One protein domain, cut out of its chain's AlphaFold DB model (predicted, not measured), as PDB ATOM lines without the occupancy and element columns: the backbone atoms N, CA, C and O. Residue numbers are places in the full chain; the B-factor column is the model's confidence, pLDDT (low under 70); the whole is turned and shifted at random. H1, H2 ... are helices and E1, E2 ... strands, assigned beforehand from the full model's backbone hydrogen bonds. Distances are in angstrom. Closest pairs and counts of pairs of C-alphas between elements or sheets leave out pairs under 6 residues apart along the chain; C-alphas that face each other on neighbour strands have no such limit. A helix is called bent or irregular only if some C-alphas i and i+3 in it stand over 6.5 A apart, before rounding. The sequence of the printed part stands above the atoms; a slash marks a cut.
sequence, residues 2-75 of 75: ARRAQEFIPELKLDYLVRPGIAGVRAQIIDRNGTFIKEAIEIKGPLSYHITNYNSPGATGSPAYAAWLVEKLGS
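Overview. This is residues 2 to 75 of the 75 residues of the protein "FAD-dependent oxidoreductase" of Candidatus Bathyarchaeota archaeon (UniProt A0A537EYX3). The model is a long, open shape with two separate ends: at one end the short helix H1 with the turns of chain that follow it, and at the other a small two-strand hairpin, E1 and E2, with the longer helix H2 running the same general way as E1 but apart from it. A thin bridge, residues 18 to 24, stands free between the two ends, and after it the unnamed chain makes a loop that folds back on itself, turning near Arg 32, before it enters E1. The printed part has 74 residues, with two named helices and two named strands in the order H1, E1, E2, H2; the sheet has the order E1, E2 and is antiparallel. The class is mixed, helices and strands, with under half of the residues in named elements. The whole is extended, with a radius of gyration of the C-alphas of 18.8 A, and its C-alphas span 55 by 32 by 20 A.

Arrangement. H1, residues 2 to 6, is joined by a long link of 34 residues to E1, residues 41 to 44. E1 and E2, residues 49 to 52, form a hairpin over a tight link of 4 residues. These neighbour strands are antiparallel, with 161 degrees between their directions. C-alphas 42 and 51 face each other at 4.9 A. N 41 and O 52 are within hydrogen-bond range at 2.9 A, and so are N 52 and O 41 at 2.8 A. A tight link of 5 residues leads from E2 to H2, residues 58 to 74. H1 is apart from E2 and from H2, and E1 is apart from H2. Every O i to N i+4 pair of H1 is within hydrogen-bond range; in H2 it is 11 of 13.

Along the chain. H1 begins at C-alpha 2, at (20.497, 4.335, -12.959), and is 6.3 A from first to last C-alpha. E1 begins at C-alpha 41, at (-13.362, 2.697, -9.832), and measures 10.1 A; E2 measures 9.8 A. H2 is the longest helix, 22.2 A, and ends at C-alpha 74, at (-22.386, -13.923, -7.833). It is irregular, with C-alphas 60 and 63 being 7.4 A apart, and it has a kink of 41 degrees near residue 65.

Size, cuts and confidence. The two C-alphas farthest apart, those of Glu 11 and Pro 46, are 56.9 A apart, and the C-alphas of Ala 2 and Ser 75 are 48.9 A apart. The printed part has no cut. The link from H1 to E1 is long, residues 7 to 40 with no named element. The mean pLDDT of the printed part is 92.8, and residue 75, the chain's last, is under 70.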
ATOM      1  N   ALA A   2      19.160   4.804 -13.365       92.06
ATOM      2  CA  ALA A   2      20.497   4.335 -12.959       92.06
ATOM      3  C   ALA A   2      21.242   5.267 -11.978       92.06
ATOM      4  O   ALA A   2      21.575   4.838 -10.884       92.06
ATOM      5  N   ARG A   3      21.378   6.563 -12.305       92.88
ATOM      6  CA  ARG A   3      22.000   7.560 -11.407       92.88
ATOM      7  C   ARG A   3      21.333   7.667 -10.030       92.88
ATOM      8  O   ARG A   3      22.023   7.743  -9.030       92.88
ATOM      9  N   ARG A   4      19.999   7.614  -9.980       95.25
ATOM     10  CA  ARG A   4      19.246   7.630  -8.714       95.25
ATOM     11  C   ARG A   4      19.447   6.342  -7.919       95.25
ATOM     12  O   ARG A   4      19.497   6.380  -6.705       95.25
ATOM     13  N   ALA A   5      19.551   5.197  -8.594       95.12
ATOM     14  CA  ALA A   5      19.835   3.927  -7.932       95.12
ATOM     15  C   ALA A   5      21.257   3.896  -7.344       95.12
ATOM     16  O   ALA A   5      21.448   3.344  -6.267       95.12
ATOM     17  N   GLN A   6      22.227   4.543  -8.001       96.62
ATOM     18  CA  GLN A   6      23.603   4.675  -7.505       96.62
ATOM     19  C   GLN A   6      23.712   5.467  -6.192       96.62
ATOM     20  O   GLN A   6      24.667   5.258  -5.454       96.62
ATOM     21  N   GLU A   7      22.732   6.316  -5.856       97.38
ATOM     22  CA  GLU A   7      22.665   6.979  -4.539       97.38
ATOM     23  C   GLU A   7      22.515   5.964  -3.389       97.38
ATOM     24  O   GLU A   7      22.961   6.229  -2.277       97.38
ATOM     25  N   PHE A   8      21.915   4.798  -3.660       97.38
ATOM     26  CA  PHE A   8      21.672   3.732  -2.678       97.38
ATOM     27  C   PHE A   8      22.560   2.500  -2.891       97.38
ATOM     28  O   PHE A   8      22.741   1.714  -1.966       97.38
ATOM     29  N   ILE A   9      23.080   2.311  -4.107       97.06
ATOM     30  CA  ILE A   9      23.930   1.181  -4.506       97.06
ATOM     31  C   ILE A   9      25.131   1.733  -5.294       97.06
ATOM     32  O   ILE A   9      25.116   1.702  -6.530       97.06
ATOM     33  N   PRO A  10      26.157   2.283  -4.619       96.25
ATOM     34  CA  PRO A  10      27.274   2.968  -5.278       96.25
ATOM     35  C   PRO A  10      28.064   2.089  -6.256       96.25
ATOM     36  O   PRO A  10      28.609   2.583  -7.241       96.25
ATOM     37  N   GLU A  11      28.098   0.777  -6.026       97.12
ATOM     38  CA  GLU A  11      28.800  -0.203  -6.855       97.12
ATOM     39  C   GLU A  11      28.038  -0.573  -8.139       97.12
ATOM     40  O   GLU A  11      28.560  -1.323  -8.971       97.12
ATOM     41  N   LEU A  12      26.808  -0.068  -8.328       95.81
ATOM     42  CA  LEU A  12      26.037  -0.256  -9.556       95.81
ATOM     43  C   LEU A  12      26.753   0.424 -10.729       95.81
ATOM     44  O   LEU A  12      26.821   1.652 -10.816       95.81
ATOM     45  N   LYS A  13      27.235  -0.378 -11.677       95.06
ATOM     46  CA  LYS A  13      27.857   0.096 -12.916       95.06
ATOM     47  C   LYS A  13      26.847   0.102 -14.065       95.06
ATOM     48  O   LYS A  13      25.898  -0.681 -14.085       95.06
ATOM     49  N   LEU A  14      27.032   1.010 -15.029       91.00
ATOM     50  CA  LEU A  14      26.124   1.133 -16.179       91.00
ATOM     51  C   LEU A  14      26.160  -0.094 -17.098       91.00
ATOM     52  O   LEU A  14      25.149  -0.406 -17.717       91.00
ATOM     53  N   ASP A  15      27.289  -0.796 -17.161       93.44
ATOM     54  CA  ASP A  15      27.460  -2.035 -17.928       93.44
ATOM     55  C   ASP A  15      26.652  -3.220 -17.361       93.44
ATOM     56  O   ASP A  15      26.378  -4.171 -18.088       93.44
ATOM     57  N   TYR A  16      26.175  -3.146 -16.110       94.69
ATOM     58  CA  TYR A  16      25.234  -4.126 -15.550       94.69
ATOM     59  C   TYR A  16      23.835  -4.010 -16.182       94.69
ATOM     60  O   TYR A  16      23.016  -4.925 -16.078       94.69
ATOM     61  N   LEU A  17      23.531  -2.887 -16.844       93.19
ATOM     62  CA  LEU A  17      22.265  -2.669 -17.540       93.19
ATOM     63  C   LEU A  17      22.326  -3.323 -18.925       93.19
ATOM     64  O   LEU A  17      22.663  -2.691 -19.921       93.19
ATOM     65  N   VAL A  18      21.959  -4.602 -18.980       93.44
ATOM     66  CA  VAL A  18      22.101  -5.459 -20.173       93.44
ATOM     67  C   VAL A  18      21.345  -4.978 -21.420       93.44
ATOM     68  O   VAL A  18      21.672  -5.384 -22.531       93.44
ATOM     69  N   ARG A  19      20.306  -4.146 -21.258       92.88
ATOM     70  CA  ARG A  19      19.508  -3.572 -22.355       92.88
ATOM     71  C   ARG A  19      18.703  -2.355 -21.884       92.88
ATOM     72  O   ARG A  19      18.474  -2.219 -20.679       92.88
ATOM     73  N   PRO A  20      18.201  -1.511 -22.804       91.44
ATOM     74  CA  PRO A  20      17.210  -0.496 -22.466       91.44
ATOM     75  C   PRO A  20      15.998  -1.106 -21.751       91.44
ATOM     76  O   PRO A  20      15.505  -2.173 -22.124       91.44
ATOM     77  N   GLY A  21      15.525  -0.428 -20.705       90.31
ATOM     78  CA  GLY A  21      14.299  -0.811 -20.009       90.31
ATOM     79  C   GLY A  21      13.048  -0.559 -20.854       90.31
ATOM     80  O   GLY A  21      13.100   0.095 -21.895       90.31
ATOM     81  N   ILE A  22      11.908  -1.048 -20.368       93.38
ATOM     82  CA  ILE A  22      10.594  -0.791 -20.967       93.38
ATOM     83  C   ILE A  22       9.859   0.322 -20.217       93.38
ATOM     84  O   ILE A  22      10.018   0.481 -19.004       93.38
ATOM     85  N   ALA A  23       9.028   1.067 -20.939       92.25
ATOM     86  CA  ALA A  23       8.054   1.978 -20.353       92.25
ATOM     87  C   ALA A  23       6.692   1.276 -20.247       92.25
ATOM     88  O   ALA A  23       6.284   0.563 -21.161       92.25
ATOM     89  N   GLY A  24       5.995   1.486 -19.132       90.50
ATOM     90  CA  GLY A  24       4.616   1.038 -18.938       90.50
ATOM     91  C   GLY A  24       3.660   2.226 -18.906       90.50
ATOM     92  O   GLY A  24       4.026   3.301 -18.430       90.50
ATOM     93  N   VAL A  25       2.431   2.022 -19.379       90.19
ATOM     94  CA  VAL A  25       1.339   3.002 -19.285       90.19
ATOM     95  C   VAL A  25       0.360   2.543 -18.210       90.19
ATOM     96  O   VAL A  25       0.033   1.361 -18.130       90.19
ATOM     97  N   ARG A  26      -0.097   3.472 -17.366       88.31
ATOM     98  CA  ARG A  26      -1.108   3.221 -16.329       88.31
ATOM     99  C   ARG A  26      -2.413   3.908 -16.706       88.31
ATOM    100  O   ARG A  26      -2.387   5.059 -17.137       88.31
ATOM    101  N   ALA A  27      -3.540   3.231 -16.500       87.31
ATOM    102  CA  ALA A  27      -4.880   3.784 -16.703       87.31
ATOM    103  C   ALA A  27      -5.292   4.666 -15.507       87.31
ATOM    104  O   ALA A  27      -6.264   4.389 -14.806       87.31
ATOM    105  N   GLN A  28      -4.491   5.694 -15.236       91.06
ATOM    106  CA  GLN A  28      -4.624   6.565 -14.077       91.06
ATOM    107  C   GLN A  28      -5.695   7.635 -14.311       91.06
ATOM    108  O   GLN A  28      -5.652   8.362 -15.300       91.06
ATOM    109  N   ILE A  29      -6.624   7.754 -13.368       92.38
ATOM    110  CA  ILE A  29      -7.666   8.779 -13.345       92.38
ATOM    111  C   ILE A  29      -7.218   9.938 -12.452       92.38
ATOM    112  O   ILE A  29      -6.641   9.733 -11.376       92.38
ATOM    113  N   ILE A  30      -7.488  11.150 -12.932       93.19
ATOM    114  CA  ILE A  30      -7.232  12.420 -12.257       93.19
ATOM    115  C   ILE A  30      -8.576  13.136 -12.112       93.19
ATOM    116  O   ILE A  30      -9.354  13.186 -13.067       93.19
ATOM    117  N   ASP A  31      -8.867  13.654 -10.921       91.88
ATOM    118  CA  ASP A  31     -10.085  14.425 -10.678       91.88
ATOM    119  C   ASP A  31     -10.002  15.858 -11.239       91.88
ATOM    120  O   ASP A  31      -8.983  16.306 -11.766       91.88
ATOM    121  N   ARG A  32     -11.099  16.613 -11.108       95.31
ATOM    122  CA  ARG A  32     -11.178  18.007 -11.580       95.31
ATOM    123  C   ARG A  32     -10.214  18.959 -10.862       95.31
ATOM    124  O   ARG A  32      -9.960  20.041 -11.378       95.31
ATOM    125  N   ASN A  33      -9.696  18.568  -9.701       96.56
ATOM    126  CA  ASN A  33      -8.743  19.341  -8.911       96.56
ATOM    127  C   ASN A  33      -7.285  18.961  -9.228       96.56
ATOM    128  O   ASN A  33      -6.371  19.509  -8.619       96.56
ATOM    129  N   GLY A  34      -7.049  18.027 -10.157       95.12
ATOM    130  CA  GLY A  34      -5.707  17.540 -10.481       95.12
ATOM    131  C   GLY A  34      -5.195  16.445  -9.538       95.12
ATOM    132  O   GLY A  34      -4.008  16.123  -9.566       95.12
ATOM    133  N   THR A  35      -6.061  15.855  -8.713       94.19
ATOM    134  CA  THR A  35      -5.688  14.818  -7.744       94.19
ATOM    135  C   THR A  35      -5.780  13.433  -8.370       94.19
ATOM    136  O   THR A  35      -6.784  13.075  -8.986       94.19
ATOM    137  N   PHE A  36      -4.746  12.613  -8.172       91.38
ATOM    138  CA  PHE A  36      -4.785  11.200  -8.539       91.38
ATOM    139  C   PHE A  36      -5.771  10.429  -7.664       91.38
ATOM    140  O   PHE A  36      -5.610  10.378  -6.441       91.38
ATOM    141  N   ILE A  37      -6.730   9.754  -8.297       91.31
ATOM    142  CA  ILE A  37      -7.580   8.790  -7.596       91.31
ATOM    143  C   ILE A  37      -6.754   7.532  -7.317       91.31
ATOM    144  O   ILE A  37      -6.092   7.007  -8.219       91.31
ATOM    145  N   LYS A  38      -6.755   7.050  -6.073       85.56
ATOM    146  CA  LYS A  38      -5.917   5.910  -5.666       85.56
ATOM    147  C   LYS A  38      -6.636   4.576  -5.843       85.56
ATOM    148  O   LYS A  38      -5.998   3.571  -6.141       85.56
ATOM    149  N   GLU A  39      -7.947   4.582  -5.668       88.06
ATOM    150  CA  GLU A  39      -8.793   3.402  -5.584       88.06
ATOM    151  C   GLU A  39      -9.257   2.921  -6.964       88.06
ATOM    152  O   GLU A  39      -9.365   3.696  -7.920       88.06
ATOM    153  N   ALA A  40      -9.576   1.628  -7.051       91.75
ATOM    154  CA  ALA A  40     -10.302   1.077  -8.187       91.75
ATOM    155  C   ALA A  40     -11.654   1.788  -8.325       91.75
ATOM    156  O   ALA A  40     -12.352   1.991  -7.331       91.75
ATOM    157  N   ILE A  41     -12.042   2.134  -9.549       92.62
ATOM    158  CA  ILE A  41     -13.362   2.697  -9.832       92.62
ATOM    159  C   ILE A  41     -14.191   1.640 -10.551       92.62
ATOM    160  O   ILE A  41     -13.839   1.186 -11.642       92.62
ATOM    161  N   GLU A  42     -15.306   1.275  -9.929       93.94
ATOM    162  CA  GLU A  42     -16.235   0.259 -10.408       93.94
ATOM    163  C   GLU A  42     -17.477   0.919 -11.007       93.94
ATOM    164  O   GLU A  42     -18.145   1.717 -10.349       93.94
ATOM    165  N   ILE A  43     -17.796   0.588 -12.259       94.94
ATOM    166  CA  ILE A  43     -18.927   1.166 -12.994       94.94
ATOM    167  C   ILE A  43     -19.836   0.033 -13.467       94.94
ATOM    168  O   ILE A  43     -19.420  -0.833 -14.240       94.94
ATOM    169  N   LYS A  44     -21.092   0.051 -13.007       95.56
ATOM    170  CA  LYS A  44     -22.133  -0.903 -13.404       95.56
ATOM    171  C   LYS A  44     -22.850  -0.410 -14.660       95.56
ATOM    172  O   LYS A  44     -23.384   0.697 -14.663       95.56
ATOM    173  N   GLY A  45     -22.880  -1.238 -15.699       95.31
ATOM    174  CA  GLY A  45     -23.753  -1.083 -16.862       95.31
ATOM    175  C   GLY A  45     -24.902  -2.100 -16.839       95.31
ATOM    176  O   GLY A  45     -24.919  -2.978 -15.978       95.31
ATOM    177  N   PRO A  46     -25.855  -2.034 -17.789       93.81
ATOM    178  CA  PRO A  46     -26.984  -2.968 -17.845       93.81
ATOM    179  C   PRO A  46     -26.579  -4.445 -17.970       93.81
ATOM    180  O   PRO A  46     -27.255  -5.308 -17.427       93.81
ATOM    181  N   LEU A  47     -25.483  -4.730 -18.683       93.31
ATOM    182  CA  LEU A  47     -24.965  -6.083 -18.944       93.31
ATOM    183  C   LEU A  47     -23.430  -6.146 -18.818       93.31
ATOM    184  O   LEU A  47     -22.783  -7.000 -19.418       93.31
ATOM    185  N   SER A  48     -22.824  -5.205 -18.091       95.31
ATOM    186  CA  SER A  48     -21.368  -5.098 -17.973       95.31
ATOM    187  C   SER A  48     -20.930  -4.579 -16.608       95.31
ATOM    188  O   SER A  48     -21.633  -3.807 -15.951       95.31
ATOM    189  N   TYR A  49     -19.728  -4.985 -16.201       95.50
ATOM    190  CA  TYR A  49     -19.045  -4.469 -15.021       95.50
ATOM    191  C   TYR A  49     -17.665  -3.965 -15.419       95.50
ATOM    192  O   TYR A  49     -16.837  -4.736 -15.905       95.50
ATOM    193  N   HIS A  50     -17.416  -2.672 -15.242       95.12
ATOM    194  CA  HIS A  50     -16.142  -2.065 -15.607       95.12
ATOM    195  C   HIS A  50     -15.323  -1.798 -14.354       95.12
ATOM    196  O   HIS A  50     -15.772  -1.094 -13.452       95.12
ATOM    197  N   ILE A  51     -14.103  -2.322 -14.336       94.19
ATOM    198  CA  ILE A  51     -13.088  -1.982 -13.342       94.19
ATOM    199  C   ILE A  51     -12.096  -1.053 -14.025       94.19
ATOM    200  O   ILE A  51     -11.462  -1.415 -15.016       94.19
ATOM    201  N   THR A  52     -11.978   0.161 -13.507       92.56
ATOM    202  CA  THR A  52     -11.089   1.207 -14.018       92.56
ATOM    203  C   THR A  52     -10.158   1.685 -12.905       92.56
ATOM    204  O   THR A  52     -10.357   1.354 -11.737       92.56
ATOM    205  N   ASN A  53      -9.104   2.432 -13.247       93.19
ATOM    206  CA  ASN A  53      -8.150   2.989 -12.278       93.19
ATOM    207  C   ASN A  53      -7.481   1.963 -11.334       93.19
ATOM    208  O   ASN A  53      -7.035   2.311 -10.242       93.19
ATOM    209  N   TYR A  54      -7.371   0.695 -11.746       92.44
ATOM    210  CA  TYR A  54      -6.739  -0.355 -10.943       92.44
ATOM    211  C   TYR A  54      -5.206  -0.293 -11.050       92.44
ATOM    212  O   TYR A  54      -4.571  -1.093 -11.734       92.44
ATOM    213  N   ASN A  55      -4.612   0.730 -10.427       88.69
ATOM    214  CA  ASN A  55      -3.200   1.074 -10.600       88.69
ATOM    215  C   ASN A  55      -2.274   0.335  -9.629       88.69
ATOM    216  O   ASN A  55      -1.791  -0.745  -9.941       88.69
ATOM    217  N   SER A  56      -1.956   0.912  -8.468       82.00
ATOM    218  CA  SER A  56      -1.039   0.317  -7.487       82.00
ATOM    219  C   SER A  56      -1.786   0.046  -6.183       82.00
ATOM    220  O   SER A  56      -2.401   0.983  -5.680       82.00
ATOM    221  N   PRO A  57      -1.712  -1.169  -5.605       87.81
ATOM    222  CA  PRO A  57      -0.859  -2.300  -5.988       87.81
ATOM    223  C   PRO A  57      -1.565  -3.282  -6.947       87.81
ATOM    224  O   PRO A  57      -1.769  -4.439  -6.602       87.81
ATOM    225  N   GLY A  58      -1.941  -2.855  -8.156       88.94
ATOM    226  CA  GLY A  58      -2.806  -3.621  -9.060       88.94
ATOM    227  C   GLY A  58      -2.269  -5.004  -9.430       88.94
ATOM    228  O   GLY A  58      -3.022  -5.967  -9.438       88.94
ATOM    229  N   ALA A  59      -0.958  -5.155  -9.637       90.94
ATOM    230  CA  ALA A  59      -0.377  -6.480  -9.869       90.94
ATOM    231  C   ALA A  59      -0.548  -7.395  -8.640       90.94
ATOM    232  O   ALA A  59      -1.147  -8.463  -8.739       90.94
ATOM    233  N   THR A  60      -0.078  -6.948  -7.474       94.56
ATOM    234  CA  THR A  60      -0.086  -7.734  -6.232       94.56
ATOM    235  C   THR A  60      -1.499  -8.011  -5.712       94.56
ATOM    236  O   THR A  60      -1.765  -9.098  -5.214       94.56
ATOM    237  N   GLY A  61      -2.407  -7.041  -5.823       93.44
ATOM    238  CA  GLY A  61      -3.777  -7.130  -5.316       93.44
ATOM    239  C   GLY A  61      -4.752  -7.854  -6.243       93.44
ATOM    240  O   GLY A  61      -5.825  -8.248  -5.782       93.44
ATOM    241  N   SER A  62      -4.398  -8.048  -7.520       94.69
ATOM    242  CA  SER A  62      -5.329  -8.579  -8.524       94.69
ATOM    243  C   SER A  62      -5.977  -9.921  -8.152       94.69
ATOM    244  O   SER A  62      -7.184 -10.031  -8.367       94.69
ATOM    245  N   PRO A  63      -5.287 -10.911  -7.541       96.38
ATOM    246  CA  PRO A  63      -5.926 -12.189  -7.226       96.38
ATOM    247  C   PRO A  63      -6.991 -12.060  -6.130       96.38
ATOM    248  O   PRO A  63      -8.088 -12.597  -6.265       96.38
ATOM    249  N   ALA A  64      -6.695 -11.305  -5.067       96.06
ATOM    250  CA  ALA A  64      -7.635 -11.080  -3.970       96.06
ATOM    251  C   ALA A  64      -8.839 -10.245  -4.426       96.06
ATOM    252  O   ALA A  64      -9.978 -10.556  -4.091       96.06
ATOM    253  N   TYR A  65      -8.589  -9.216  -5.241       95.00
ATOM    254  CA  TYR A  65      -9.648  -8.384  -5.804       95.00
ATOM    255  C   TYR A  65     -10.559  -9.179  -6.745       95.00
ATOM    256  O   TYR A  65     -11.773  -9.015  -6.695       95.00
ATOM    257  N   ALA A  66     -10.001 -10.086  -7.554       95.75
ATOM    258  CA  ALA A  66     -10.787 -10.972  -8.406       95.75
ATOM    259  C   ALA A  66     -11.672 -11.931  -7.590       95.75
ATOM    260  O   ALA A  66     -12.849 -12.077  -7.910       95.75
ATOM    261  N   ALA A  67     -11.141 -12.541  -6.524       97.00
ATOM    262  CA  ALA A  67     -11.921 -13.414  -5.643       97.00
ATOM    263  C   ALA A  67     -13.102 -12.664  -5.004       97.00
ATOM    264  O   ALA A  67     -14.245 -13.112  -5.095       97.00
ATOM    265  N   TRP A  68     -12.834 -11.480  -4.448       95.25
ATOM    266  CA  TRP A  68     -13.865 -10.609  -3.885       95.25
ATOM    267  C   TRP A  68     -14.902 -10.175  -4.927       95.25
ATOM    268  O   TRP A  68     -16.093 -10.129  -4.635       95.25
ATOM    269  N   LEU A  69     -14.474  -9.874  -6.156       95.12
ATOM    270  CA  LEU A  69     -15.379  -9.466  -7.226       95.12
ATOM    271  C   LEU A  69     -16.355 -10.586  -7.606       95.12
ATOM    272  O   LEU A  69     -17.538 -10.318  -7.799       95.12
ATOM    273  N   VAL A  70     -15.873 -11.828  -7.713       96.00
ATOM    274  CA  VAL A  70     -16.717 -12.993  -8.021       96.00
ATOM    275  C   VAL A  70     -17.754 -13.211  -6.924       96.00
ATOM    276  O   VAL A  70     -18.929 -13.379  -7.235       96.00
ATOM    277  N   GLU A  71     -17.346 -13.141  -5.657       96.88
ATOM    278  CA  GLU A  71     -18.265 -13.218  -4.516       96.88
ATOM    279  C   GLU A  71     -19.310 -12.092  -4.570       96.88
ATOM    280  O   GLU A  71     -20.513 -12.346  -4.530       96.88
ATOM    281  N   LYS A  72     -18.861 -10.848  -4.761       94.06
ATOM    282  CA  LYS A  72     -19.714  -9.656  -4.822       94.06
ATOM    283  C   LYS A  72     -20.751  -9.688  -5.947       94.06
ATOM    284  O   LYS A  72     -21.819  -9.107  -5.780       94.06
ATOM    285  N   LEU A  73     -20.412 -10.253  -7.108       93.56
ATOM    286  CA  LEU A  73     -21.280 -10.259  -8.294       93.56
ATOM    287  C   LEU A  73     -22.094 -11.548  -8.459       93.56
ATOM    288  O   LEU A  73     -23.073 -11.539  -9.198       93.56
ATOM    289  N   GLY A  74     -21.669 -12.645  -7.830       87.69
ATOM    290  CA  GLY A  74     -22.386 -13.923  -7.833       87.69
ATOM    291  C   GLY A  74     -23.440 -14.062  -6.729       87.69
ATOM    292  O   GLY A  74     -24.184 -15.041  -6.748       87.69
ATOM    293  N   SER A  75     -23.478 -13.111  -5.789       63.66
ATOM    294  CA  SER A  75     -24.488 -12.983  -4.724       63.66
ATOM    295  C   SER A  75     -25.667 -12.128  -5.175       63.66
ATOM    296  O   SER A  75     -26.812 -12.472  -4.807       63.66
TER     297      SER A  75